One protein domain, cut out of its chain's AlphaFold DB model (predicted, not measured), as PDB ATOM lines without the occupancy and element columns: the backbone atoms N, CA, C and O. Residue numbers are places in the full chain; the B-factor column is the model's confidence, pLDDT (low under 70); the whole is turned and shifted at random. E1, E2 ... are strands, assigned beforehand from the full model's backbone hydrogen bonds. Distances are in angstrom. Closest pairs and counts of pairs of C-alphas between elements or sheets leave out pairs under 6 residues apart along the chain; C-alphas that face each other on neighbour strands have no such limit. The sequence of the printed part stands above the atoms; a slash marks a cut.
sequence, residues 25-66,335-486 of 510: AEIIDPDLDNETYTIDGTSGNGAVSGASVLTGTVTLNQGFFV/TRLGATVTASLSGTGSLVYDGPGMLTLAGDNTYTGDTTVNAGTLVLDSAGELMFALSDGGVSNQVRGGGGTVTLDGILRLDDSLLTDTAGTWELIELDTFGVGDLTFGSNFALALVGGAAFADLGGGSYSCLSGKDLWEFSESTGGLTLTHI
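This is residues 25 to 66 and 335 to 486 of the 510 residues of the protein "Autotransporter-associated beta strand repeat protein" of Lentisphaerae bacterium ADurb.BinA184 (UniProt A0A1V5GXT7). A chain wound in stacked turns makes a solenoid of short parallel strands, and the antiparallel sheet E15, E20, E19, E18 caps one end of it. Two sheets of the winding, E2 E5 E8 E10 E13 E16 and E1 E4 E7 E9 E12, form a crossed sandwich with their planes at an angle, while E3 with E6 and E11 with E14 and E17 make a further side of the turns. The printed part has 194 residues, no named helix and twenty named strands, E1 to E20 in order; the class is all strand, though 96 residues, under half, are in named elements. By its radius of gyration of the C-alphas, 16.4 A, the whole is compact, yet its outline is elongated, 59 by 33 by 25 A.

E1 is residues 36 to 40, beginning at C-alpha 36 (-6.198, -35.141, -7.112). E2 is 46 to 48, E3 52 to 54, and E4, the longest at 28.4 A, 57 to 66. After the cut come E5, 338 to 341; E6, 345 to 347; E7, 350 to 355, 15.7 A; E8, 358 to 361; E9, 371 to 373; and E10, 377 to 380. E11 is 385 to 391, 19.3 A; E12 399 to 401; E13 405 to 408; E14 411 to 418, 20.0 A; E15 424 to 427; E16 439 to 441; E17 446 to 449. E18, 462 to 467, E19, 470 to 475, and E20, 480 to 485, follow; C-alpha 485 is at (-30.512, -70.198, -6.239).

In the sandwich, two sheets face to face, the facing parts are 9.3 A apart centre to centre and the strands stand at 48 degrees. Both sheets are parallel: N 48 of E2 and O 340 of E5 are 2.8 A apart, and N 37 of E1 and O 59 of E4 are 2.8 A apart, within hydrogen-bond range. E3 and E6 are parallel, with N 54 to O 346 at 2.7 A. E13 runs on into E14 at 77 degrees; E14 is parallel to E11, with N 388 to O 413 at 2.8 A. The closest C-alphas of E17 and E18, Leu 447 and Tyr 463, are 7.8 A apart. E18, E19 and E20 form a meander, each the antiparallel neighbour of the one before, with N 465 to O 472 at 2.9 A. E15 is antiparallel to E20, with N 426 to O 481 at 2.8 A.

The C-alphas farthest apart, of Val 66 and Ile 486, are 59.4 A apart. Residues 67 to 334 are not printed; C-alphas 66 and 335 are 17.7 A apart across the cut. The links E15 to E16 and E17 to E18 are long. The mean pLDDT of the printed part is 91.6; residues 25 to 30 are under 70.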
ATOM      1  N   ALA A  25     -16.249 -27.768 -19.264       45.47
ATOM      2  CA  ALA A  25     -14.925 -28.096 -18.761       45.47
ATOM      3  C   ALA A  25     -14.559 -29.469 -19.336       45.47
ATOM      4  O   ALA A  25     -15.152 -30.479 -18.985       45.47
ATOM      5  N   GLU A  26     -13.621 -29.529 -20.271       43.44
ATOM      6  CA  GLU A  26     -13.105 -30.809 -20.761       43.44
ATOM      7  C   GLU A  26     -12.201 -31.420 -19.672       43.44
ATOM      8  O   GLU A  26     -11.270 -30.755 -19.214       43.44
ATOM      9  N   ILE A  27     -12.452 -32.662 -19.226       49.81
ATOM     10  CA  ILE A  27     -11.383 -33.437 -18.575       49.81
ATOM     11  C   ILE A  27     -10.383 -33.740 -19.692       49.81
ATOM     12  O   ILE A  27     -10.679 -34.491 -20.617       49.81
ATOM     13  N   ILE A  28      -9.234 -33.072 -19.637       45.97
ATOM     14  CA  ILE A  28      -8.200 -33.102 -20.683       45.97
ATOM     15  C   ILE A  28      -7.343 -34.370 -20.609       45.97
ATOM     16  O   ILE A  28      -6.627 -34.674 -21.563       45.97
ATOM     17  N   ASP A  29      -7.432 -35.127 -19.512       58.25
ATOM     18  CA  ASP A  29      -6.699 -36.378 -19.370       58.25
ATOM     19  C   ASP A  29      -7.605 -37.596 -19.631       58.25
ATOM     20  O   ASP A  29      -8.536 -37.846 -18.856       58.25
ATOM     21  N   PRO A  30      -7.381 -38.352 -20.723       63.69
ATOM     22  CA  PRO A  30      -8.111 -39.591 -20.957       63.69
ATOM     23  C   PRO A  30      -7.795 -40.668 -19.907       63.69
ATOM     24  O   PRO A  30      -8.618 -41.565 -19.731       63.69
ATOM     25  N   ASP A  31      -6.664 -40.577 -19.198       73.12
ATOM     26  CA  ASP A  31      -6.223 -41.556 -18.205       73.12
ATOM     27  C   ASP A  31      -5.941 -40.857 -16.860       73.12
ATOM     28  O   ASP A  31      -4.904 -40.237 -16.666       73.12
ATOM     29  N   LEU A  32      -6.856 -40.975 -15.898       78.00
ATOM     30  CA  LEU A  32      -6.698 -40.401 -14.558       78.00
ATOM     31  C   LEU A  32      -6.000 -41.415 -13.637       78.00
ATOM     32  O   LEU A  32      -6.492 -42.538 -13.441       78.00
ATOM     33  N   ASP A  33      -4.861 -41.034 -13.049       81.06
ATOM     34  CA  ASP A  33      -4.005 -41.957 -12.301       81.06
ATOM     35  C   ASP A  33      -3.509 -41.414 -10.952       81.06
ATOM     36  O   ASP A  33      -2.531 -40.693 -10.835       81.06
ATOM     37  N   ASN A  34      -4.128 -41.883  -9.867       78.00
ATOM     38  CA  ASN A  34      -3.558 -41.774  -8.519       78.00
ATOM     39  C   ASN A  34      -3.221 -40.333  -8.056       78.00
ATOM     40  O   ASN A  34      -2.313 -40.134  -7.240       78.00
ATOM     41  N   GLU A  35      -3.978 -39.355  -8.563       85.56
ATOM     42  CA  GLU A  35      -3.841 -37.917  -8.317       85.56
ATOM     43  C   GLU A  35      -5.166 -37.265  -7.878       85.56
ATOM     44  O   GLU A  35      -6.249 -37.859  -7.935       85.56
ATOM     45  N   THR A  36      -5.062 -36.013  -7.422       85.19
ATOM     46  CA  THR A  36      -6.198 -35.141  -7.112       85.19
ATOM     47  C   THR A  36      -6.432 -34.155  -8.253       85.19
ATOM     48  O   THR A  36      -5.540 -33.387  -8.608       85.19
ATOM     49  N   TYR A  37      -7.660 -34.106  -8.759       85.19
ATOM     50  CA  TYR A  37      -8.086 -33.221  -9.835       85.19
ATOM     51  C   TYR A  37      -9.145 -32.250  -9.319       85.19
ATOM     52  O   TYR A  37     -10.098 -32.638  -8.646       85.19
ATOM     53  N   THR A  38      -8.983 -30.967  -9.639       86.31
ATOM     54  CA  THR A  38      -9.969 -29.935  -9.296       86.31
ATOM     55  C   THR A  38     -10.777 -29.568 -10.531       86.31
ATOM     56  O   THR A  38     -10.226 -29.087 -11.520       86.31
ATOM     57  N   ILE A  39     -12.085 -29.776 -10.457       86.06
ATOM     58  CA  ILE A  39     -13.057 -29.437 -11.488       86.06
ATOM     59  C   ILE A  39     -13.571 -28.018 -11.235       86.06
ATOM     60  O   ILE A  39     -13.769 -27.588 -10.096       86.06
ATOM     61  N   ASP A  40     -13.785 -27.263 -12.310       86.69
ATOM     62  CA  ASP A  40     -14.398 -25.944 -12.226       86.69
ATOM     63  C   ASP A  40     -15.904 -26.061 -11.933       86.69
ATOM     64  O   ASP A  40     -16.709 -26.365 -12.813       86.69
ATOM     65  N   GLY A  41     -16.279 -25.802 -10.678       89.62
ATOM     66  CA  GLY A  41     -17.668 -25.787 -10.225       89.62
ATOM     67  C   GLY A  41     -18.297 -24.393 -10.218       89.62
ATOM     68  O   GLY A  41     -19.391 -24.228  -9.681       89.62
ATOM     69  N   THR A  42     -17.612 -23.369 -10.740       90.38
ATOM     70  CA  THR A  42     -17.926 -21.939 -10.532       90.38
ATOM     71  C   THR A  42     -19.345 -21.558 -10.934       90.38
ATOM     72  O   THR A  42     -19.986 -20.758 -10.247       90.38
ATOM     73  N   SER A  43     -19.832 -22.115 -12.045       83.81
ATOM     74  CA  SER A  43     -21.162 -21.830 -12.592       83.81
ATOM     75  C   SER A  43     -22.295 -22.530 -11.835       83.81
ATOM     76  O   SER A  43     -23.459 -22.198 -12.056       83.81
ATOM     77  N   GLY A  44     -21.971 -23.502 -10.976       82.69
ATOM     78  CA  GLY A  44     -22.927 -24.371 -10.292       82.69
ATOM     79  C   GLY A  44     -23.439 -25.541 -11.140       82.69
ATOM     80  O   GLY A  44     -23.928 -26.508 -10.575       82.69
ATOM     81  N   ASN A  45     -23.303 -25.479 -12.470       74.25
ATOM     82  CA  ASN A  45     -23.807 -26.478 -13.423       74.25
ATOM     83  C   ASN A  45     -22.789 -26.741 -14.557       74.25
ATOM     84  O   ASN A  45     -23.172 -26.882 -15.720       74.25
ATOM     85  N   GLY A  46     -21.485 -26.713 -14.262       77.56
ATOM     86  CA  GLY A  46     -20.449 -26.962 -15.274       77.56
ATOM     87  C   GLY A  46     -20.581 -28.371 -15.853       77.56
ATOM     88  O   GLY A  46     -20.816 -29.309 -15.101       77.56
ATOM     89  N   ALA A  47     -20.451 -28.545 -17.168       78.06
ATOM     90  CA  ALA A  47     -20.532 -29.868 -17.788       78.06
ATOM     91  C   ALA A  47     -19.136 -30.390 -18.125       78.06
ATOM     92  O   ALA A  47     -18.330 -29.666 -18.710       78.06
ATOM     93  N   VAL A  48     -18.891 -31.656 -17.806       78.88
ATOM     94  CA  VAL A  48     -17.653 -32.368 -18.089       78.88
ATOM     95  C   VAL A  48     -17.922 -33.500 -19.071       78.88
ATOM     96  O   VAL A  48     -18.623 -34.457 -18.748       78.88
ATOM     97  N   SER A  49     -17.392 -33.370 -20.289       72.62
ATOM     98  CA  SER A  49     -17.816 -34.170 -21.450       72.62
ATOM     99  C   SER A  49     -16.748 -35.099 -22.043       72.62
ATOM    100  O   SER A  49     -17.001 -35.719 -23.075       72.62
ATOM    101  N   GLY A  50     -15.557 -35.185 -21.444       79.12
ATOM    102  CA  GLY A  50     -14.498 -36.111 -21.869       79.12
ATOM    103  C   GLY A  50     -14.607 -37.446 -21.134       79.12
ATOM    104  O   GLY A  50     -14.744 -37.444 -19.914       79.12
ATOM    105  N   ALA A  51     -14.573 -38.568 -21.861       82.75
ATOM    106  CA  ALA A  51     -14.501 -39.892 -21.238       82.75
ATOM    107  C   ALA A  51     -13.111 -40.109 -20.630       82.75
ATOM    108  O   ALA A  51     -12.112 -39.706 -21.231       82.75
ATOM    109  N   SER A  52     -13.053 -40.784 -19.482       87.06
ATOM    110  CA  SER A  52     -11.801 -40.982 -18.745       87.06
ATOM    111  C   SER A  52     -11.695 -42.392 -18.164       87.06
ATOM    112  O   SER A  52     -12.695 -43.028 -17.812       87.06
ATOM    113  N   VAL A  53     -10.465 -42.885 -18.049       90.31
ATOM    114  CA  VAL A  53     -10.127 -44.187 -17.467       90.31
ATOM    115  C   VAL A  53      -9.427 -43.976 -16.127       90.31
ATOM    116  O   VAL A  53      -8.392 -43.327 -16.053       90.31
ATOM    117  N   LEU A  54      -9.970 -44.552 -15.061       92.88
ATOM    118  CA  LEU A  54      -9.410 -44.562 -13.719       92.88
ATOM    119  C   LEU A  54      -8.491 -45.779 -13.593       92.88
ATOM    120  O   LEU A  54      -8.936 -46.931 -13.675       92.88
ATOM    121  N   THR A  55      -7.200 -45.538 -13.383       89.94
ATOM    122  CA  THR A  55      -6.189 -46.608 -13.246       89.94
ATOM    123  C   THR A  55      -5.646 -46.763 -11.820       89.94
ATOM    124  O   THR A  55      -4.942 -47.731 -11.530       89.94
ATOM    125  N   GLY A  56      -6.019 -45.856 -10.914       91.06
ATOM    126  CA  GLY A  56      -5.681 -45.863  -9.488       91.06
ATOM    127  C   GLY A  56      -6.749 -45.145  -8.660       91.06
ATOM    128  O   GLY A  56      -7.879 -44.988  -9.116       91.06
ATOM    129  N   THR A  57      -6.416 -44.696  -7.451       92.50
ATOM    130  CA  THR A  57      -7.352 -43.900  -6.636       92.50
ATOM    131  C   THR A  57      -7.345 -42.448  -7.105       92.50
ATOM    132  O   THR A  57      -6.399 -41.712  -6.836       92.50
ATOM    133  N   VAL A  58      -8.396 -42.030  -7.806       92.00
ATOM    134  CA  VAL A  58      -8.560 -40.673  -8.335       92.00
ATOM    135  C   VAL A  58      -9.393 -39.856  -7.361       92.00
ATOM    136  O   VAL A  58     -10.498 -40.258  -7.015       92.00
ATOM    137  N   THR A  59      -8.883 -38.702  -6.934       91.50
ATOM    138  CA  THR A  59      -9.636 -37.778  -6.073       91.50
ATOM    139  C   THR A  59     -10.154 -36.604  -6.894       91.50
ATOM    140  O   THR A  59      -9.371 -35.940  -7.565       91.50
ATOM    141  N   LEU A  60     -11.456 -36.333  -6.849       91.88
ATOM    142  CA  LEU A  60     -12.090 -35.189  -7.498       91.88
ATOM    143  C   LEU A  60     -12.531 -34.158  -6.455       91.88
ATOM    144  O   LEU A  60     -13.186 -34.497  -5.468       91.88
ATOM    145  N   ASN A  61     -12.223 -32.890  -6.726       90.56
ATOM    146  CA  ASN A  61     -12.593 -31.731  -5.912       90.56
ATOM    147  C   ASN A  61     -13.287 -30.691  -6.792       90.56
ATOM    148  O   ASN A  61     -13.031 -30.644  -7.995       90.56
ATOM    149  N   GLN A  62     -14.069 -29.782  -6.205       89.62
ATOM    150  CA  GLN A  62     -14.562 -28.602  -6.927       89.62
ATOM    151  C   GLN A  62     -13.789 -27.348  -6.522       89.62
ATOM    152  O   GLN A  62     -13.506 -27.109  -5.346       89.62
ATOM    153  N   GLY A  63     -13.498 -26.498  -7.500       90.94
ATOM    154  CA  GLY A  63     -12.908 -25.181  -7.297       90.94
ATOM    155  C   GLY A  63     -13.833 -24.058  -7.752       90.94
ATOM    156  O   GLY A  63     -14.654 -24.231  -8.653       90.94
ATOM    157  N   PHE A  64     -13.665 -22.885  -7.135       93.25
ATOM    158  CA  PHE A  64     -14.200 -21.630  -7.651       93.25
ATOM    159  C   PHE A  64     -13.079 -20.883  -8.372       93.25
ATOM    160  O   PHE A  64     -12.061 -20.542  -7.767       93.25
ATOM    161  N   PHE A  65     -13.258 -20.623  -9.657       92.62
ATOM    162  CA  PHE A  65     -12.276 -20.002 -10.526       92.62
ATOM    163  C   PHE A  65     -12.775 -18.642 -11.002       92.62
ATOM    164  O   PHE A  65     -13.958 -18.427 -11.264       92.62
ATOM    165  N   VAL A  66     -11.844 -17.701 -11.103       95.25
ATOM    166  CA  VAL A  66     -12.102 -16.375 -11.655       95.25
ATOM    167  C   VAL A  66     -11.185 -16.112 -12.836       95.25
ATOM    168  O   VAL A  66     -10.036 -16.565 -12.882       95.25
ATOM    169  N   THR A 335     -22.743 -25.182  -1.213       91.31
ATOM    170  CA  THR A 335     -24.057 -24.971  -1.838       91.31
ATOM    171  C   THR A 335     -23.982 -24.243  -3.174       91.31
ATOM    172  O   THR A 335     -24.948 -24.251  -3.935       91.31
ATOM    173  N   ARG A 336     -22.850 -23.596  -3.473       91.50
ATOM    174  CA  ARG A 336     -22.666 -22.831  -4.708       91.50
ATOM    175  C   ARG A 336     -22.022 -23.635  -5.831       91.50
ATOM    176  O   ARG A 336     -22.400 -23.444  -6.985       91.50
ATOM    177  N   LEU A 337     -20.996 -24.426  -5.520       93.31
ATOM    178  CA  LEU A 337     -20.229 -25.124  -6.545       93.31
ATOM    179  C   LEU A 337     -20.981 -26.349  -7.042       93.31
ATOM    180  O   LEU A 337     -21.561 -27.092  -6.252       93.31
ATOM    181  N   GLY A 338     -20.895 -26.591  -8.346       92.44
ATOM    182  CA  GLY A 338     -21.503 -27.766  -8.943       92.44
ATOM    183  C   GLY A 338     -20.989 -28.070 -10.343       92.44
ATOM    184  O   GLY A 338     -20.705 -27.157 -11.126       92.44
ATOM    185  N   ALA A 339     -20.833 -29.358 -10.633       90.81
ATOM    186  CA  ALA A 339     -20.456 -29.860 -11.945       90.81
ATOM    187  C   ALA A 339     -21.109 -31.217 -12.227       90.81
ATOM    188  O   ALA A 339     -21.340 -32.008 -11.316       90.81
ATOM    189  N   THR A 340     -21.351 -31.490 -13.504       91.88
ATOM    190  CA  THR A 340     -21.926 -32.734 -14.008       91.88
ATOM    191  C   THR A 340     -20.953 -33.405 -14.964       91.88
ATOM    192  O   THR A 340     -20.646 -32.864 -16.025       91.88
ATOM    193  N   VAL A 341     -20.514 -34.612 -14.627       90.88
ATOM    194  CA  VAL A 341     -19.775 -35.513 -15.512       90.88
ATOM    195  C   VAL A 341     -20.782 -36.268 -16.370       90.88
ATOM    196  O   VAL A 341     -21.490 -37.150 -15.889       90.88
ATOM    197  N   THR A 342     -20.894 -35.876 -17.637       88.94
ATOM    198  CA  THR A 342     -21.833 -36.472 -18.602       88.94
ATOM    199  C   THR A 342     -21.203 -37.587 -19.427       88.94
ATOM    200  O   THR A 342     -21.917 -38.394 -20.016       88.94
ATOM    201  N   ALA A 343     -19.874 -37.634 -19.485       85.75
ATOM    202  CA  ALA A 343     -19.137 -38.719 -20.117       85.75
ATOM    203  C   ALA A 343     -18.905 -39.891 -19.155       85.75
ATOM    204  O   ALA A 343     -19.083 -39.770 -17.944       85.75
ATOM    205  N   SER A 344     -18.505 -41.040 -19.700       89.06
ATOM    206  CA  SER A 344     -18.222 -42.230 -18.904       89.06
ATOM    207  C   SER A 344     -16.893 -42.119 -18.152       89.06
ATOM    208  O   SER A 344     -15.854 -41.769 -18.719       89.06
ATOM    209  N   LEU A 345     -16.926 -42.497 -16.876       93.12
ATOM    210  CA  LEU A 345     -15.749 -42.863 -16.092       93.12
ATOM    211  C   LEU A 345     -15.601 -44.388 -16.124       93.12
ATOM    212  O   LEU A 345     -16.560 -45.100 -15.845       93.12
ATOM    213  N   SER A 346     -14.431 -44.912 -16.472       94.06
ATOM    214  CA  SER A 346     -14.206 -46.355 -16.684       94.06
ATOM    215  C   SER A 346     -12.920 -46.838 -16.012       94.06
ATOM    216  O   SER A 346     -12.214 -46.037 -15.418       94.06
ATOM    217  N   GLY A 347     -12.583 -48.128 -16.089       95.06
ATOM    218  CA  GLY A 347     -11.302 -48.656 -15.597       95.06
ATOM    219  C   GLY A 347     -11.410 -49.456 -14.297       95.06
ATOM    220  O   GLY A 347     -12.473 -49.943 -13.940       95.06
ATOM    221  N   THR A 348     -10.286 -49.648 -13.611       94.50
ATOM    222  CA  THR A 348     -10.213 -50.481 -12.385       94.50
ATOM    223  C   THR A 348      -9.911 -49.673 -11.127       94.50
ATOM    224  O   THR A 348      -9.876 -50.218 -10.028       94.50
ATOM    225  N   GLY A 349      -9.664 -48.375 -11.294       95.81
ATOM    226  CA  GLY A 349      -9.395 -47.446 -10.212       95.81
ATOM    227  C   GLY A 349     -10.641 -47.068  -9.413       95.81
ATOM    228  O   GLY A 349     -11.774 -47.347  -9.807       95.81
ATOM    229  N   SER A 350     -10.394 -46.402  -8.290       96.12
ATOM    230  CA  SER A 350     -11.410 -45.901  -7.362       96.12
ATOM    231  C   SER A 350     -11.643 -44.412  -7.561       96.12
ATOM    232  O   SER A 350     -10.712 -43.677  -7.898       96.12
ATOM    233  N   LEU A 351     -12.858 -43.962  -7.264       97.06
ATOM    234  CA  LEU A 351     -13.216 -42.553  -7.202       97.06
ATOM    235  C   LEU A 351     -13.305 -42.101  -5.742       97.06
ATOM    236  O   LEU A 351     -14.027 -42.683  -4.941       97.06
ATOM    237  N   VAL A 352     -12.623 -41.017  -5.404       97.25
ATOM    238  CA  VAL A 352     -12.804 -40.282  -4.153       97.25
ATOM    239  C   VAL A 352     -13.355 -38.907  -4.498       97.25
ATOM    240  O   VAL A 352     -12.814 -38.233  -5.368       97.25
ATOM    241  N   TYR A 353     -14.424 -38.477  -3.838       96.69
ATOM    242  CA  TYR A 353     -14.921 -37.109  -3.932       96.69
ATOM    243  C   TYR A 353     -14.708 -36.375  -2.608       96.69
ATOM    244  O   TYR A 353     -15.257 -36.759  -1.574       96.69
ATOM    245  N   ASP A 354     -13.917 -35.308  -2.661       95.06
ATOM    246  CA  ASP A 354     -13.509 -34.503  -1.501       95.06
ATOM    247  C   ASP A 354     -14.200 -33.125  -1.481       95.06
ATOM    248  O   ASP A 354     -13.936 -32.293  -0.609       95.06
ATOM    249  N   GLY A 355     -15.108 -32.867  -2.431       92.19
ATOM    250  CA  GLY A 355     -15.849 -31.614  -2.513       92.19
ATOM    251  C   GLY A 355     -14.948 -30.376  -2.646       92.19
ATOM    252  O   GLY A 355     -13.857 -30.452  -3.222       92.19
ATOM    253  N   PRO A 356     -15.389 -29.207  -2.142       94.19
ATOM    254  CA  PRO A 356     -16.762 -28.892  -1.719       94.19
ATOM    255  C   PRO A 356     -17.750 -28.940  -2.898       94.19
ATOM    256  O   PRO A 356     -17.350 -29.139  -4.032       94.19
ATOM    257  N   GLY A 357     -19.043 -28.731  -2.661       95.00
ATOM    258  CA  GLY A 357     -20.037 -28.606  -3.735       95.00
ATOM    259  C   GLY A 357     -20.622 -29.930  -4.214       95.00
ATOM    260  O   GLY A 357     -20.373 -30.990  -3.633       95.00
ATOM    261  N   MET A 358     -21.398 -29.858  -5.293       95.25
ATOM    262  CA  MET A 358     -22.097 -30.996  -5.885       95.25
ATOM    263  C   MET A 358     -21.356 -31.553  -7.109       95.25
ATOM    264  O   MET A 358     -21.097 -30.825  -8.066       95.25
ATOM    265  N   LEU A 359     -21.058 -32.848  -7.105       95.69
ATOM    266  CA  LEU A 359     -20.605 -33.587  -8.279       95.69
ATOM    267  C   LEU A 359     -21.721 -34.517  -8.733       95.69
ATOM    268  O   LEU A 359     -22.127 -35.406  -7.990       95.69
ATOM    269  N   THR A 360     -22.191 -34.337  -9.960       96.00
ATOM    270  CA  THR A 360     -23.215 -35.187 -10.563       96.00
ATOM    271  C   THR A 360     -22.580 -36.118 -11.587       96.00
ATOM    272  O   THR A 360     -21.957 -35.662 -12.540       96.00
ATOM    273  N   LEU A 361     -22.756 -37.424 -11.430       96.38
ATOM    274  CA  LEU A 361     -22.392 -38.439 -12.407       96.38
ATOM    275  C   LEU A 361     -23.631 -38.770 -13.245       96.38
ATOM    276  O   LEU A 361     -24.574 -39.375 -12.746       96.38
ATOM    277  N   ALA A 362     -23.635 -38.346 -14.505       94.69
ATOM    278  CA  ALA A 362     -24.749 -38.527 -15.439       94.69
ATOM    279  C   ALA A 362     -24.404 -39.416 -16.644       94.69
ATOM    280  O   ALA A 362     -25.275 -39.687 -17.465       94.69
ATOM    281  N   GLY A 363     -23.143 -39.835 -16.775       92.94
ATOM    282  CA  GLY A 363     -22.715 -40.813 -17.773       92.94
ATOM    283  C   GLY A 363     -22.843 -42.267 -17.304       92.94
ATOM    284  O   GLY A 363     -23.199 -42.547 -16.157       92.94
ATOM    285  N   ASP A 364     -22.468 -43.186 -18.192       94.06
ATOM    286  CA  ASP A 364     -22.357 -44.619 -17.903       94.06
ATOM    287  C   ASP A 364     -21.020 -44.902 -17.196       94.06
ATOM    288  O   ASP A 364     -19.984 -45.100 -17.840       94.06
ATOM    289  N   ASN A 365     -21.004 -44.880 -15.863       96.25
ATOM    290  CA  ASN A 365     -19.776 -45.079 -15.099       96.25
ATOM    291  C   ASN A 365     -19.519 -46.575 -14.884       96.25
ATOM    292  O   ASN A 365     -20.277 -47.271 -14.214       96.25
ATOM    293  N   THR A 366     -18.426 -47.061 -15.462       96.06
ATOM    294  CA  THR A 366     -18.043 -48.478 -15.559       96.06
ATOM    295  C   THR A 366     -16.733 -48.797 -14.837       96.06
ATOM    296  O   THR A 366     -16.153 -49.860 -15.049       96.06
ATOM    297  N   TYR A 367     -16.227 -47.876 -14.013       96.44
ATOM    298  CA  TYR A 367     -15.074 -48.164 -13.168       96.44
ATOM    299  C   TYR A 367     -15.441 -49.184 -12.082       96.44
ATOM    300  O   TYR A 367     -16.571 -49.204 -11.602       96.44
ATOM    301  N   THR A 368     -14.490 -50.038 -11.707       96.06
ATOM    302  CA  THR A 368     -14.731 -51.165 -10.787       96.06
ATOM    303  C   THR A 368     -13.998 -51.056  -9.453       96.06
ATOM    304  O   THR A 368     -13.958 -52.025  -8.699       96.06
ATOM    305  N   GLY A 369     -13.407 -49.901  -9.142       97.50
ATOM    306  CA  GLY A 369     -12.943 -49.578  -7.794       97.50
ATOM    307  C   GLY A 369     -14.012 -48.857  -6.970       97.50
ATOM    308  O   GLY A 369     -15.021 -48.392  -7.496       97.50
ATOM    309  N   ASP A 370     -13.776 -48.752  -5.661       98.00
ATOM    310  CA  ASP A 370     -14.701 -48.092  -4.727       98.00
ATOM    311  C   ASP A 370     -14.971 -46.617  -5.062       98.00
ATOM    312  O   ASP A 370     -14.102 -45.910  -5.578       98.00
ATOM    313  N   THR A 371     -16.154 -46.146  -4.670       98.38
ATOM    314  CA  THR A 371     -16.540 -44.734  -4.655       98.38
ATOM    315  C   THR A 371     -16.610 -44.251  -3.207       98.38
ATOM    316  O   THR A 371     -17.466 -44.690  -2.448       98.38
ATOM    317  N   THR A 372     -15.732 -43.337  -2.799       98.25
ATOM    318  CA  THR A 372     -15.715 -42.770  -1.439       98.25
ATOM    319  C   THR A 372     -16.058 -41.289  -1.470       98.25
ATOM    320  O   THR A 372     -15.502 -40.547  -2.274       98.25
ATOM    321  N   VAL A 373     -16.946 -40.832  -0.584       98.31
ATOM    322  CA  VAL A 373     -17.388 -39.429  -0.541       98.31
ATOM    323  C   VAL A 373     -17.031 -38.785   0.795       98.31
ATOM    324  O   VAL A 373     -17.787 -38.850   1.766       98.31
ATOM    325  N   ASN A 374     -15.861 -38.150   0.846       97.19
ATOM    326  CA  ASN A 374     -15.315 -37.546   2.062       97.19
ATOM    327  C   ASN A 374     -15.952 -36.193   2.399       97.19
ATOM    328  O   ASN A 374     -16.071 -35.851   3.572       97.19
ATOM    329  N   ALA A 375     -16.369 -35.420   1.393       96.31
ATOM    330  CA  ALA A 375     -17.061 -34.146   1.583       96.31
ATOM    331  C   ALA A 375     -17.880 -33.746   0.343       96.31
ATOM    332  O   ALA A 375     -17.758 -34.335  -0.727       96.31
ATOM    333  N   GLY A 376     -18.734 -32.727   0.498       96.69
ATOM    334  CA  GLY A 376     -19.646 -32.272  -0.555       96.69
ATOM    335  C   GLY A 376     -20.826 -33.222  -0.775       96.69
ATOM    336  O   GLY A 376     -21.204 -33.989   0.115       96.69
ATOM    337  N   THR A 377     -21.421 -33.145  -1.962       97.12
ATOM    338  CA  THR A 377     -22.513 -34.022  -2.392       97.12
ATOM    339  C   THR A 377     -22.136 -34.721  -3.689       97.12
ATOM    340  O   THR A 377     -21.855 -34.054  -4.681       97.12
ATOM    341  N   LEU A 378     -22.163 -36.050  -3.697       97.88
ATOM    342  CA  LEU A 378     -22.127 -36.844  -4.921       97.88
ATOM    343  C   LEU A 378     -23.558 -37.219  -5.311       97.88
ATOM    344  O   LEU A 378     -24.320 -37.712  -4.482       97.88
ATOM    345  N   VAL A 379     -23.919 -37.021  -6.571       98.12
ATOM    346  CA  VAL A 379     -25.213 -37.421  -7.127       98.12
ATOM    347  C   VAL A 379     -24.966 -38.380  -8.279       98.12
ATOM    348  O   VAL A 379     -24.286 -38.022  -9.231       98.12
ATOM    349  N   LEU A 380     -25.533 -39.581  -8.230       98.44
ATOM    350  CA  LEU A 380     -25.759 -40.377  -9.433       98.44
ATOM    351  C   LEU A 380     -27.082 -39.905 -10.039       98.44
ATOM    352  O   LEU A 380     -28.132 -40.094  -9.424       98.44
ATOM    353  N   ASP A 381     -27.020 -39.243 -11.194       97.38
ATOM    354  CA  ASP A 381     -28.193 -38.686 -11.874       97.38
ATOM    355  C   ASP A 381     -29.155 -39.788 -12.333       97.38
ATOM    356  O   ASP A 381     -28.731 -40.906 -12.606       97.38
ATOM    357  N   SER A 382     -30.436 -39.450 -12.503       96.38
ATOM    358  CA  SER A 382     -31.471 -40.343 -13.043       96.38
ATOM    359  C   SER A 382     -31.124 -41.027 -14.374       96.38
ATOM    360  O   SER A 382     -31.625 -42.114 -14.655       96.38
ATOM    361  N   ALA A 383     -30.286 -40.397 -15.202       93.44
ATOM    362  CA  ALA A 383     -29.798 -40.961 -16.458       93.44
ATOM    363  C   ALA A 383     -28.429 -41.650 -16.328       93.44
ATOM    364  O   ALA A 383     -27.982 -42.272 -17.288       93.44
ATOM    365  N   GLY A 384     -27.761 -41.515 -15.181       96.00
ATOM    366  CA  GLY A 384     -26.440 -42.069 -14.929       96.00
ATOM    367  C   GLY A 384     -26.480 -43.526 -14.478       96.00
ATOM    368  O   GLY A 384     -27.428 -43.990 -13.837       96.00
ATOM    369  N   GLU A 385     -25.391 -44.236 -14.762       96.81
ATOM    370  CA  GLU A 385     -25.162 -45.593 -14.263       96.81
ATOM    371  C   GLU A 385     -23.888 -45.656 -13.421       96.81
ATOM    372  O   GLU A 385     -22.922 -44.933 -13.683       96.81
ATOM    373  N   LEU A 386     -23.880 -46.539 -12.422       98.00
ATOM    374  CA  LEU A 386     -22.690 -46.899 -11.657       98.00
ATOM    375  C   LEU A 386     -22.542 -48.419 -11.608       98.00
ATOM    376  O   LEU A 386     -23.427 -49.122 -11.119       98.00
ATOM    377  N   MET A 387     -21.426 -48.923 -12.129       97.94
ATOM    378  CA  MET A 387     -21.149 -50.352 -12.205       97.94
ATOM    379  C   MET A 387     -20.615 -50.928 -10.890       97.94
ATOM    380  O   MET A 387     -19.766 -50.336 -10.227       97.94
ATOM    381  N   PHE A 388     -21.074 -52.132 -10.564       97.88
ATOM    382  CA  PHE A 388     -20.567 -52.974  -9.490       97.88
ATOM    383  C   PHE A 388     -20.099 -54.304 -10.060       97.88
ATOM    384  O   PHE A 388     -20.910 -55.070 -10.578       97.88
ATOM    385  N   ALA A 389     -18.805 -54.589  -9.955       96.62
ATOM    386  CA  ALA A 389     -18.248 -55.883 -10.328       96.62
ATOM    387  C   ALA A 389     -18.412 -56.863  -9.165       96.62
ATOM    388  O   ALA A 389     -17.819 -56.675  -8.103       96.62
ATOM    389  N   LEU A 390     -19.216 -57.907  -9.358       96.00
ATOM    390  CA  LEU A 390     -19.491 -58.917  -8.342       96.00
ATOM    391  C   LEU A 390     -18.572 -60.119  -8.535       96.00
ATOM    392  O   LEU A 390     -18.427 -60.639  -9.638       96.00
ATOM    393  N   SER A 391     -17.985 -60.603  -7.446       94.12
ATOM    394  CA  SER A 391     -17.197 -61.836  -7.438       94.12
ATOM    395  C   SER A 391     -17.533 -62.720  -6.238       94.12
ATOM    396  O   SER A 391     -18.161 -62.278  -5.268       94.12
ATOM    397  N   ASP A 392     -17.147 -63.995  -6.323       91.31
ATOM    398  CA  ASP A 392     -17.412 -64.989  -5.283       91.31
ATOM    399  C   ASP A 392     -16.865 -64.552  -3.911       91.31
ATOM    400  O   ASP A 392     -15.886 -63.814  -3.793       91.31
ATOM    401  N   GLY A 393     -17.493 -65.039  -2.838       88.62
ATOM    402  CA  GLY A 393     -17.104 -64.681  -1.469       88.62
ATOM    403  C   GLY A 393     -17.585 -63.300  -1.015       88.62
ATOM    404  O   GLY A 393     -17.126 -62.828   0.021       88.62
ATOM    405  N   GLY A 394     -18.512 -62.680  -1.755       90.19
ATOM    406  CA  GLY A 394     -19.125 -61.404  -1.378       90.19
ATOM    407  C   GLY A 394     -18.268 -60.180  -1.694       90.19
ATOM    408  O   GLY A 394     -18.463 -59.129  -1.094       90.19
ATOM    409  N   VAL A 395     -17.302 -60.311  -2.607       92.69
ATOM    410  CA  VAL A 395     -16.395 -59.221  -2.982       92.69
ATOM    411  C   VAL A 395     -17.003 -58.400  -4.120       92.69
ATOM    412  O   VAL A 395     -17.333 -58.946  -5.177       92.69
ATOM    413  N   SER A 396     -17.117 -57.092  -3.900       95.69
ATOM    414  CA  SER A 396     -17.511 -56.079  -4.882       95.69
ATOM    415  C   SER A 396     -16.807 -54.756  -4.594       95.69
ATOM    416  O   SER A 396     -16.272 -54.570  -3.499       95.69
ATOM    417  N   ASN A 397     -16.839 -53.819  -5.543       97.44
ATOM    418  CA  ASN A 397     -16.648 -52.414  -5.195       97.44
ATOM    419  C   ASN A 397     -17.817 -51.899  -4.347       97.44
ATOM    420  O   ASN A 397     -18.893 -52.504  -4.318       97.44
ATOM    421  N   GLN A 398     -17.582 -50.804  -3.631       98.06
ATOM    422  CA  GLN A 398     -18.534 -50.237  -2.677       98.06
ATOM    423  C   GLN A 398     -18.694 -48.725  -2.850       98.06
ATOM    424  O   GLN A 398     -17.764 -48.033  -3.270       98.06
ATOM    425  N   VAL A 399     -19.859 -48.206  -2.463       98.44
ATOM    426  CA  VAL A 399     -20.073 -46.774  -2.210       98.44
ATOM    427  C   VAL A 399     -19.982 -46.526  -0.707       98.44
ATOM    428  O   VAL A 399     -20.701 -47.152   0.074       98.44
ATOM    429  N   ARG A 400     -19.104 -45.602  -0.313       97.62
ATOM    430  CA  ARG A 400     -18.741 -45.322   1.081       97.62
ATOM    431  C   ARG A 400     -18.886 -43.837   1.415       97.62
ATOM    432  O   ARG A 400     -18.557 -42.969   0.600       97.62
ATOM    433  N   GLY A 401     -19.320 -43.544   2.633       94.75
ATOM    434  CA  GLY A 401     -19.313 -42.214   3.229       94.75
ATOM    435  C   GLY A 401     -17.983 -41.920   3.929       94.75
ATOM    436  O   GLY A 401     -17.392 -42.769   4.579       94.75
ATOM    437  N   GLY A 402     -17.481 -40.697   3.803       91.19
ATOM    438  CA  GLY A 402     -16.303 -40.213   4.536       91.19
ATOM    439  C   GLY A 402     -16.538 -38.874   5.242       91.19
ATOM    440  O   GLY A 402     -15.599 -38.284   5.770       91.19
ATOM    441  N   GLY A 403     -17.787 -38.395   5.246       92.00
ATOM    442  CA  GLY A 403     -18.192 -37.087   5.771       92.00
ATOM    443  C   GLY A 403     -18.981 -36.228   4.778       92.00
ATOM    444  O   GLY A 403     -19.475 -35.167   5.159       92.00
ATOM    445  N   GLY A 404     -19.108 -36.666   3.521       96.00
ATOM    446  CA  GLY A 404     -19.998 -36.062   2.534       96.00
ATOM    447  C   GLY A 404     -21.319 -36.816   2.382       96.00
ATOM    448  O   GLY A 404     -21.584 -37.809   3.055       96.00
ATOM    449  N   THR A 405     -22.142 -36.319   1.465       97.25
ATOM    450  CA  THR A 405     -23.490 -36.832   1.187       97.25
ATOM    451  C   THR A 405     -23.559 -37.493  -0.186       97.25
ATOM    452  O   THR A 405     -22.867 -37.084  -1.118       97.25
ATOM    453  N   VAL A 406     -24.404 -38.510  -0.326       98.50
ATOM    454  CA  VAL A 406     -24.616 -39.264  -1.562       98.50
ATOM    455  C   VAL A 406     -26.103 -39.314  -1.885       98.50
ATOM    456  O   VAL A 406     -26.925 -39.687  -1.052       98.50
ATOM    457  N   THR A 407     -26.449 -38.982  -3.125       98.31
ATOM    458  CA  THR A 407     -27.769 -39.250  -3.701       98.31
ATOM    459  C   THR A 407     -27.630 -40.252  -4.836       98.31
ATOM    460  O   THR A 407     -26.904 -40.002  -5.793       98.31
ATOM    461  N   LEU A 408     -28.331 -41.376  -4.747       98.38
ATOM    462  CA  LEU A 408     -28.398 -42.383  -5.801       98.38
ATOM    463  C   LEU A 408     -29.761 -42.287  -6.477       98.38
ATOM    464  O   LEU A 408     -30.722 -42.847  -5.966       98.38
ATOM    465  N   ASP A 409     -29.867 -41.564  -7.589       98.06
ATOM    466  CA  ASP A 409     -31.117 -41.445  -8.359       98.06
ATOM    467  C   ASP A 409     -31.065 -42.226  -9.684       98.06
ATOM    468  O   ASP A 409     -32.090 -42.393 -10.325       98.06
ATOM    469  N   GLY A 410     -29.895 -42.723 -10.091       97.25
ATOM    470  CA  GLY A 410     -29.708 -43.510 -11.316       97.25
ATOM    471  C   GLY A 410     -29.754 -45.028 -11.127       97.25
ATOM    472  O   GLY A 410     -30.358 -45.558 -10.190       97.25
ATOM    473  N   ILE A 411     -29.079 -45.742 -12.033       97.75
ATOM    474  CA  ILE A 411     -29.038 -47.211 -12.051       97.75
ATOM    475  C   ILE A 411     -27.746 -47.722 -11.407       97.75
ATOM    476  O   ILE A 411     -26.648 -47.377 -11.846       97.75
ATOM    477  N   LEU A 412     -27.861 -48.635 -10.439       98.12
ATOM    478  CA  LEU A 412     -26.737 -49.494 -10.058       98.12
ATOM    479  C   LEU A 412     -26.697 -50.701 -10.996       98.12
ATOM    480  O   LEU A 412     -27.618 -51.528 -11.025       98.12
ATOM    481  N   ARG A 413     -25.634 -50.788 -11.793       97.81
ATOM    482  CA  ARG A 413     -25.443 -51.826 -12.803       97.81
ATOM    483  C   ARG A 413     -24.571 -52.940 -12.233       97.81
ATOM    484  O   ARG A 413     -23.413 -52.716 -11.917       97.81
ATOM    485  N   LEU A 414     -25.113 -54.143 -12.120       97.69
ATOM    486  CA  LEU A 414     -24.453 -55.274 -11.469       97.69
ATOM    487  C   LEU A 414     -23.830 -56.203 -12.518       97.69
ATOM    488  O   LEU A 414     -24.556 -56.803 -13.310       97.69
ATOM    489  N   ASP A 415     -22.505 -56.311 -12.539       96.25
ATOM    490  CA  ASP A 415     -21.768 -57.251 -13.387       96.25
ATOM    491  C   ASP A 415     -21.517 -58.555 -12.622       96.25
ATOM    492  O   ASP A 415     -20.704 -58.608 -11.701       96.25
ATOM    493  N   ASP A 416     -22.238 -59.606 -13.004       93.31
ATOM    494  CA  ASP A 416     -22.169 -60.948 -12.429       93.31
ATOM    495  C   ASP A 416     -21.256 -61.900 -13.225       93.31
ATOM    496  O   ASP A 416     -21.179 -63.092 -12.920       93.31
ATOM    497  N   SER A 417     -20.521 -61.396 -14.222       92.81
ATOM    498  CA  SER A 417     -19.721 -62.218 -15.142       92.81
ATOM    499  C   SER A 417     -18.584 -63.007 -14.483       92.81
ATOM    500  O   SER A 417     -18.083 -63.969 -15.074       92.81
ATOM    501  N   LEU A 418     -18.175 -62.626 -13.268       91.88
ATOM    502  CA  LEU A 418     -17.142 -63.313 -12.487       91.88
ATOM    503  C   LEU A 418     -17.707 -64.329 -11.479       91.88
ATOM    504  O   LEU A 418     -16.919 -64.982 -10.794       91.88
ATOM    505  N   LEU A 419     -19.031 -64.487 -11.376       92.19
ATOM    506  CA  LEU A 419     -19.647 -65.463 -10.476       92.19
ATOM    507  C   LEU A 419     -19.599 -66.875 -11.060       92.19
ATOM    508  O   LEU A 419     -19.846 -67.092 -12.246       92.19
ATOM    509  N   THR A 420     -19.315 -67.865 -10.211       87.38
ATOM    510  CA  THR A 420     -19.119 -69.260 -10.653       87.38
ATOM    511  C   THR A 420     -20.241 -70.223 -10.249       87.38
ATOM    512  O   THR A 420     -20.011 -71.428 -10.170       87.38
ATOM    513  N   ASP A 421     -21.472 -69.717 -10.081       70.94
ATOM    514  CA  ASP A 421     -22.684 -70.458  -9.657       70.94
ATOM    515  C   ASP A 421     -22.761 -70.748  -8.144       70.94
ATOM    516  O   ASP A 421     -23.082 -71.860  -7.712       70.94
ATOM    517  N   THR A 422     -22.444 -69.741  -7.320       73.88
ATOM    518  CA  THR A 422     -22.591 -69.821  -5.859       73.88
ATOM    519  C   THR A 422     -23.526 -68.726  -5.348       73.88
ATOM    520  O   THR A 422     -23.377 -67.558  -5.702       73.88
ATOM    521  N   ALA A 423     -24.460 -69.094  -4.462       84.69
ATOM    522  CA  ALA A 423     -25.246 -68.132  -3.694       84.69
ATOM    523  C   ALA A 423     -24.311 -67.203  -2.904       84.69
ATOM    524  O   ALA A 423     -23.283 -67.645  -2.385       84.69
ATOM    525  N   GLY A 424     -24.668 -65.928  -2.789       91.12
ATOM    526  CA  GLY A 424     -23.759 -64.919  -2.254       91.12
ATOM    527  C   GLY A 424     -24.469 -63.750  -1.593       91.12
ATOM    528  O   GLY A 424     -25.684 -63.581  -1.691       91.12
ATOM    529  N   THR A 425     -23.692 -62.960  -0.864       95.19
ATOM    530  CA  THR A 425     -24.130 -61.705  -0.256       95.19
ATOM    531  C   THR A 425     -23.020 -60.686  -0.438       95.19
ATOM    532  O   THR A 425     -21.874 -60.984  -0.112       95.19
ATOM    533  N   TRP A 426     -23.366 -59.513  -0.952       97.12
ATOM    534  CA  TRP A 426     -22.467 -58.389  -1.190       97.12
ATOM    535  C   TRP A 426     -22.996 -57.169  -0.452       97.12
ATOM    536  O   TRP A 426     -24.207 -56.972  -0.348       97.12
ATOM    537  N   GLU A 427     -22.090 -56.338   0.032       96.25
ATOM    538  CA  GLU A 427     -22.410 -55.018   0.558       96.25
ATOM    539  C   GLU A 427     -22.027 -54.001  -0.515       96.25
ATOM    540  O   GLU A 427     -20.846 -53.741  -0.725       96.25
ATOM    541  N   LEU A 428     -23.020 -53.483  -1.241       97.69
ATOM    542  CA  LEU A 428     -22.784 -52.514  -2.314       97.69
ATOM    543  C   LEU A 428     -22.641 -51.102  -1.747       97.69
ATOM    544  O   LEU A 428     -21.858 -50.296  -2.246       97.69
ATOM    545  N   ILE A 429     -23.403 -50.808  -0.694       98.12
ATOM    546  CA  ILE A 429     -23.366 -49.538   0.020       98.12
ATOM    547  C   ILE A 429     -22.976 -49.816   1.469       98.12
ATOM    548  O   ILE A 429     -23.702 -50.507   2.181       98.12
ATOM    549  N   GLU A 430     -21.850 -49.262   1.904       96.50
ATOM    550  CA  GLU A 430     -21.318 -49.453   3.256       96.50
ATOM    551  C   GLU A 430     -22.022 -48.482   4.223       96.50
ATOM    552  O   GLU A 430     -21.539 -47.387   4.511       96.50
ATOM    553  N   LEU A 431     -23.243 -48.825   4.654       94.50
ATOM    554  CA  LEU A 431     -24.142 -47.894   5.357       94.50
ATOM    555  C   LEU A 431     -23.587 -47.338   6.675       94.50
ATOM    556  O   LEU A 431     -23.950 -46.228   7.060       94.50
ATOM    557  N   ASP A 432     -22.735 -48.083   7.379       94.81
ATOM    558  CA  ASP A 432     -22.157 -47.654   8.660       94.81
ATOM    559  C   ASP A 432     -21.125 -46.523   8.513       94.81
ATOM    560  O   ASP A 432     -20.789 -45.862   9.502       94.81
ATOM    561  N   THR A 433     -20.687 -46.241   7.284       95.62
ATOM    562  CA  THR A 433     -19.829 -45.098   6.954       95.62
ATOM    563  C   THR A 433     -20.593 -43.790   6.711       95.62
ATOM    564  O   THR A 433     -19.982 -42.720   6.662       95.62
ATOM    565  N   PHE A 434     -21.926 -43.832   6.607       96.00
ATOM    566  CA  PHE A 434     -22.767 -42.650   6.410       96.00
ATOM    567  C   PHE A 434     -23.357 -42.135   7.726       96.00
ATOM    568  O   PHE A 434     -23.843 -42.897   8.566       96.00
ATOM    569  N   GLY A 435     -23.379 -40.812   7.903       93.25
ATOM    570  CA  GLY A 435     -24.170 -40.186   8.952       93.25
ATOM    571  C   GLY A 435     -25.670 -40.260   8.655       93.25
ATOM    572  O   GLY A 435     -26.122 -40.546   7.543       93.25
ATOM    573  N   VAL A 436     -26.486 -40.003   9.682       90.62
ATOM    574  CA  VAL A 436     -27.949 -40.026   9.547       90.62
ATOM    575  C   VAL A 436     -28.396 -38.946   8.559       90.62
ATOM    576  O   VAL A 436     -28.298 -37.759   8.859       90.62
ATOM    577  N   GLY A 437     -28.960 -39.375   7.428       91.81
ATOM    578  CA  GLY A 437     -29.448 -38.489   6.367       91.81
ATOM    579  C   GLY A 437     -28.423 -38.167   5.276       91.81
ATOM    580  O   GLY A 437     -28.771 -37.445   4.347       91.81
ATOM    581  N   ASP A 438     -27.206 -38.715   5.351       95.69
ATOM    582  CA  ASP A 438     -26.153 -38.444   4.364       95.69
ATOM    583  C   ASP A 438     -26.298 -39.281   3.087       95.69
ATOM    584  O   ASP A 438     -25.767 -38.899   2.050       95.69
ATOM    585  N   LEU A 439     -27.040 -40.392   3.132       97.75
ATOM    586  CA  LEU A 439     -27.379 -41.208   1.968       97.75
ATOM    587  C   LEU A 439     -28.865 -41.073   1.638       97.75
ATOM    588  O   LEU A 439     -29.726 -41.261   2.499       97.75
ATOM    589  N   THR A 440     -29.162 -40.792   0.373       97.62
ATOM    590  CA  THR A 440     -30.525 -40.748  -0.163       97.62
ATOM    591  C   THR A 440     -30.631 -41.626  -1.404       97.62
ATOM    592  O   THR A 440     -29.876 -41.446  -2.357       97.62
ATOM    593  N   PHE A 441     -31.606 -42.533  -1.422       97.81
ATOM    594  CA  PHE A 441     -32.061 -43.197  -2.642       97.81
ATOM    595  C   PHE A 441     -33.150 -42.330  -3.281       97.81
ATOM    596  O   PHE A 441     -34.123 -41.943  -2.629       97.81
ATOM    597  N   GLY A 442     -32.920 -41.925  -4.525       96.38
ATOM    598  CA  GLY A 442     -33.788 -41.029  -5.275       96.38
ATOM    599  C   GLY A 442     -35.012 -41.739  -5.857       96.38
ATOM    600  O   GLY A 442     -35.133 -42.961  -5.827       96.38
ATOM    601  N   SER A 443     -35.951 -40.968  -6.405       95.44
ATOM    602  CA  SER A 443     -37.201 -41.506  -6.957       95.44
ATOM    603  C   SER A 443     -37.026 -42.334  -8.231       95.44
ATOM    604  O   SER A 443     -37.931 -43.088  -8.583       95.44
ATOM    605  N   ASN A 444     -35.910 -42.157  -8.941       96.50
ATOM    606  CA  ASN A 444     -35.586 -42.894 -10.160       96.50
ATOM    607  C   ASN A 444     -34.593 -44.039  -9.899       96.50
ATOM    608  O   ASN A 444     -34.226 -44.742 -10.841       96.50
ATOM    609  N   PHE A 445     -34.202 -44.246  -8.634       98.19
ATOM    610  CA  PHE A 445     -33.259 -45.284  -8.245       98.19
ATOM    611  C   PHE A 445     -33.710 -46.663  -8.737       98.19
ATOM    612  O   PHE A 445     -34.846 -47.094  -8.513       98.19
ATOM    613  N   ALA A 446     -32.792 -47.369  -9.390       97.69
ATOM    614  CA  ALA A 446     -33.040 -48.704  -9.908       97.69
ATOM    615  C   ALA A 446     -31.781 -49.574  -9.863       97.69
ATOM    616  O   ALA A 446     -30.652 -49.090  -9.806       97.69
ATOM    617  N   LEU A 447     -31.984 -50.888  -9.949       98.38
ATOM    618  CA  LEU A 447     -30.913 -51.864 -10.126       98.38
ATOM    619  C   LEU A 447     -31.162 -52.693 -11.381       98.38
ATOM    620  O   LEU A 447     -32.309 -53.000 -11.731       98.38
ATOM    621  N   ALA A 448     -30.082 -53.102 -12.041       97.62
ATOM    622  CA  ALA A 448     -30.155 -54.016 -13.171       97.62
ATOM    623  C   ALA A 448     -28.865 -54.825 -13.342       97.62
ATOM    624  O   ALA A 448     -27.770 -54.309 -13.137       97.62
ATOM    625  N   LEU A 449     -28.988 -56.075 -13.793       96.56
ATOM    626  CA  LEU A 449     -27.843 -56.900 -14.190       96.56
ATOM    627  C   LEU A 449     -27.248 -56.413 -15.524       96.56
ATOM    628  O   LEU A 449     -27.957 -55.875 -16.392       96.56
ATOM    629  N   VAL A 450     -25.951 -56.649 -15.725       92.25
ATOM    630  CA  VAL A 450     -25.307 -56.595 -17.043       92.25
ATOM    631  C   VAL A 450     -25.944 -57.686 -17.910       92.25
ATOM    632  O   VAL A 450     -25.871 -58.869 -17.614       92.25
ATOM    633  N   GLY A 451     -26.668 -57.280 -18.956       82.62
ATOM    634  CA  GLY A 451     -27.550 -58.171 -19.729       82.62
ATOM    635  C   GLY A 451     -29.033 -57.790 -19.669       82.62
ATOM    636  O   GLY A 451     -29.829 -58.306 -20.452       82.62
ATOM    637  N   GLY A 452     -29.397 -56.823 -18.818       79.19
ATOM    638  CA  GLY A 452     -30.653 -56.074 -18.919       79.19
ATOM    639  C   GLY A 452     -31.809 -56.574 -18.054       79.19
ATOM    640  O   GLY A 452     -32.899 -56.013 -18.138       79.19
ATOM    641  N   ALA A 453     -31.603 -57.589 -17.211       91.12
ATOM    642  CA  ALA A 453     -32.607 -57.983 -16.227       91.12
ATOM    643  C   ALA A 453     -32.728 -56.887 -15.150       91.12
ATOM    644  O   ALA A 453     -31.784 -56.632 -14.402       91.12
ATOM    645  N   ALA A 454     -33.874 -56.209 -15.118       94.44
ATOM    646  CA  ALA A 454     -34.162 -55.132 -14.176       94.44
ATOM    647  C   ALA A 454     -34.766 -55.676 -12.878       94.44
ATOM    648  O   ALA A 454     -35.509 -56.664 -12.890       94.44
ATOM    649  N   PHE A 455     -34.475 -55.006 -11.768       97.94
ATOM    650  CA  PHE A 455     -35.090 -55.306 -10.486       97.94
ATOM    651  C   PHE A 455     -36.466 -54.642 -10.401       97.94
ATOM    652  O   PHE A 455     -36.644 -53.484 -10.777       97.94
ATOM    653  N   ALA A 456     -37.447 -55.378  -9.892       97.44
ATOM    654  CA  ALA A 456     -38.736 -54.832  -9.513       97.44
ATOM    655  C   ALA A 456     -38.633 -54.203  -8.119       97.44
ATOM    656  O   ALA A 456     -38.198 -54.871  -7.177       97.44
ATOM    657  N   ASP A 457     -39.073 -52.952  -7.994       96.62
ATOM    658  CA  ASP A 457     -39.302 -52.298  -6.706       96.62
ATOM    659  C   ASP A 457     -40.509 -52.952  -6.012       96.62
ATOM    660  O   ASP A 457     -41.623 -52.988  -6.546       96.62
ATOM    661  N   LEU A 458     -40.271 -53.515  -4.831       96.31
ATOM    662  CA  LEU A 458     -41.281 -54.151  -3.986       96.31
ATOM    663  C   LEU A 458     -41.887 -53.169  -2.967       96.31
ATOM    664  O   LEU A 458     -42.809 -53.535  -2.232       96.31
ATOM    665  N   GLY A 459     -41.397 -51.929  -2.934       93.69
ATOM    666  CA  GLY A 459     -41.721 -50.900  -1.961       93.69
ATOM    667  C   GLY A 459     -40.902 -51.020  -0.673       93.69
ATOM    668  O   GLY A 459     -40.367 -52.072  -0.328       93.69
ATOM    669  N   GLY A 460     -40.820 -49.914   0.074       93.31
ATOM    670  CA  GLY A 460     -40.095 -49.867   1.350       93.31
ATOM    671  C   GLY A 460     -38.580 -50.055   1.212       93.31
ATOM    672  O   GLY A 460     -37.957 -50.556   2.146       93.31
ATOM    673  N   GLY A 461     -38.013 -49.702   0.053       95.44
ATOM    674  CA  GLY A 461     -36.585 -49.827  -0.237       95.44
ATOM    675  C   GLY A 461     -36.123 -51.272  -0.422       95.44
ATOM    676  O   GLY A 461     -35.023 -51.629  -0.007       95.44
ATOM    677  N   SER A 462     -36.984 -52.139  -0.963       97.62
ATOM    678  CA  SER A 462     -36.667 -53.543  -1.257       97.62
ATOM    679  C   SER A 462     -36.868 -53.831  -2.738       97.62
ATOM    680  O   SER A 462     -37.901 -53.485  -3.302       97.62
ATOM    681  N   TYR A 463     -35.906 -54.508  -3.353       98.31
ATOM    682  CA  TYR A 463     -35.859 -54.745  -4.793       98.31
ATOM    683  C   TYR A 463     -35.577 -56.217  -5.068       98.31
ATOM    684  O   TYR A 463     -34.787 -56.829  -4.353       98.31
ATOM    685  N   SER A 464     -36.177 -56.791  -6.115       97.69
ATOM    686  CA  SER A 464     -35.891 -58.182  -6.500       97.69
ATOM    687  C   SER A 464     -35.819 -58.399  -8.006       97.69
ATOM    688  O   SER A 464     -36.538 -57.762  -8.772       97.69
ATOM    689  N   CYS A 465     -34.980 -59.335  -8.436       96.00
ATOM    690  CA  CYS A 465     -34.883 -59.760  -9.827       96.00
ATOM    691  C   CYS A 465     -34.757 -61.283  -9.904       96.00
ATOM    692  O   CYS A 465     -33.923 -61.872  -9.225       96.00
ATOM    693  N   LEU A 466     -35.570 -61.927 -10.746       93.12
ATOM    694  CA  LEU A 466     -35.422 -63.347 -11.065       93.12
ATOM    695  C   LEU A 466     -34.785 -63.487 -12.449       93.12
ATOM    696  O   LEU A 466     -35.422 -63.175 -13.457       93.12
ATOM    697  N   SER A 467     -33.556 -63.996 -12.499       89.56
ATOM    698  CA  SER A 467     -32.830 -64.287 -13.736       89.56
ATOM    699  C   SER A 467     -32.606 -65.793 -13.851       89.56
ATOM    700  O   SER A 467     -31.714 -66.371 -13.239       89.56
ATOM    701  N   GLY A 468     -33.479 -66.487 -14.585       87.38
ATOM    702  CA  GLY A 468     -33.445 -67.950 -14.634       87.38
ATOM    703  C   GLY A 468     -33.732 -68.577 -13.262       87.38
ATOM    704  O   GLY A 468     -34.848 -68.457 -12.760       87.38
ATOM    705  N   LYS A 469     -32.742 -69.270 -12.681       87.44
ATOM    706  CA  LYS A 469     -32.826 -69.876 -11.336       87.44
ATOM    707  C   LYS A 469     -32.358 -68.931 -10.221       87.44
ATOM    708  O   LYS A 469     -32.466 -69.283  -9.050       87.44
ATOM    709  N   ASP A 470     -31.839 -67.764 -10.579       92.06
ATOM    710  CA  ASP A 470     -31.142 -66.861  -9.673       92.06
ATOM    711  C   ASP A 470     -32.091 -65.775  -9.188       92.06
ATOM    712  O   ASP A 470     -32.554 -64.941  -9.970       92.06
ATOM    713  N   LEU A 471     -32.415 -65.822  -7.897       94.19
ATOM    714  CA  LEU A 471     -33.168 -64.783  -7.215       94.19
ATOM    715  C   LEU A 471     -32.194 -63.800  -6.582       94.19
ATOM    716  O   LEU A 471     -31.461 -64.150  -5.657       94.19
ATOM    717  N   TRP A 472     -32.242 -62.573  -7.071       96.50
ATOM    718  CA  TRP A 472     -31.503 -61.448  -6.539       96.50
ATOM    719  C   TRP A 472     -32.409 -60.582  -5.682       96.50
ATOM    720  O   TRP A 472     -33.526 -60.271  -6.103       96.50
ATOM    721  N   GLU A 473     -31.926 -60.157  -4.519       97.81
ATOM    722  CA  GLU A 473     -32.652 -59.251  -3.624       97.81
ATOM    723  C   GLU A 473     -31.716 -58.154  -3.114       97.81
ATOM    724  O   GLU A 473     -30.604 -58.434  -2.675       97.81
ATOM    725  N   PHE A 474     -32.157 -56.900  -3.169       98.44
ATOM    726  CA  PHE A 474     -31.431 -55.748  -2.632       98.44
ATOM    727  C   PHE A 474     -32.295 -55.005  -1.612       98.44
ATOM    728  O   PHE A 474     -33.512 -54.896  -1.789       98.44
ATOM    729  N   SER A 475     -31.671 -54.473  -0.556       97.69
ATOM    730  CA  SER A 475     -32.346 -53.622   0.426       97.69
ATOM    731  C   SER A 475     -31.588 -52.322   0.673       97.69
ATOM    732  O   SER A 475     -30.442 -52.335   1.112       97.69
ATOM    733  N   GLU A 476     -32.271 -51.188   0.509       97.00
ATOM    734  CA  GLU A 476     -31.765 -49.855   0.867       97.00
ATOM    735  C   GLU A 476     -31.421 -49.748   2.356       97.00
ATOM    736  O   GLU A 476     -30.505 -49.029   2.739       97.00
ATOM    737  N   SER A 477     -32.145 -50.485   3.207       94.62
ATOM    738  CA  SER A 477     -31.960 -50.454   4.663       94.62
ATOM    739  C   SER A 477     -30.689 -51.157   5.139       94.62
ATOM    740  O   SER A 477     -30.255 -50.935   6.269       94.62
ATOM    741  N   THR A 478     -30.112 -52.013   4.293       94.75
ATOM    742  CA  THR A 478     -28.865 -52.732   4.575       94.75
ATOM    743  C   THR A 478     -27.745 -52.379   3.604       94.75
ATOM    744  O   THR A 478     -26.607 -52.727   3.883       94.75
ATOM    745  N   GLY A 479     -28.047 -51.745   2.465       96.12
ATOM    746  CA  GLY A 479     -27.087 -51.533   1.377       96.12
ATOM    747  C   GLY A 479     -26.630 -52.834   0.704       96.12
ATOM    748  O   GLY A 479     -25.704 -52.823  -0.111       96.12
ATOM    749  N   GLY A 480     -27.255 -53.961   1.059       96.69
ATOM    750  CA  GLY A 480     -26.805 -55.300   0.709       96.69
ATOM    751  C   GLY A 480     -27.585 -55.916  -0.445       96.69
ATOM    752  O   GLY A 480     -28.794 -55.715  -0.570       96.69
ATOM    753  N   LEU A 481     -26.880 -56.711  -1.247       97.94
ATOM    754  CA  LEU A 481     -27.395 -57.538  -2.334       97.94
ATOM    755  C   LEU A 481     -27.213 -59.018  -1.977       97.94
ATOM    756  O   LEU A 481     -26.128 -59.424  -1.563       97.94
ATOM    757  N   THR A 482     -28.231 -59.844  -2.179       97.00
ATOM    758  CA  THR A 482     -28.154 -61.301  -2.026       97.00
ATOM    759  C   THR A 482     -28.485 -62.003  -3.335       97.00
ATOM    760  O   THR A 482     -29.326 -61.547  -4.105       97.00
ATOM    761  N   LEU A 483     -27.825 -63.138  -3.568       95.38
ATOM    762  CA  LEU A 483     -28.137 -64.088  -4.631       95.38
ATOM    763  C   LEU A 483     -28.516 -65.423  -3.993       95.38
ATOM    764  O   LEU A 483     -27.704 -66.033  -3.296       95.38
ATOM    765  N   THR A 484     -29.725 -65.900  -4.276       93.88
ATOM    766  CA  THR A 484     -30.210 -67.222  -3.872       93.88
ATOM    767  C   THR A 484     -30.588 -68.043  -5.098       93.88
ATOM    768  O   THR A 484     -31.401 -67.617  -5.916       93.88
ATOM    769  N   HIS A 485     -30.070 -69.266  -5.204       90.38
ATOM    770  CA  HIS A 485     -30.512 -70.198  -6.239       90.38
ATOM    771  C   HIS A 485     -31.849 -70.834  -5.849       90.38
ATOM    772  O   HIS A 485     -31.938 -71.565  -4.857       90.38
ATOM    773  N   ILE A 486     -32.888 -70.604  -6.648       83.69
ATOM    774  CA  ILE A 486     -34.158 -71.314  -6.531       83.69
ATOM    775  C   ILE A 486     -33.962 -72.722  -7.117       83.69
ATOM    776  O   ILE A 486     -33.678 -72.856  -8.309       83.69
TER     777      ILE A 486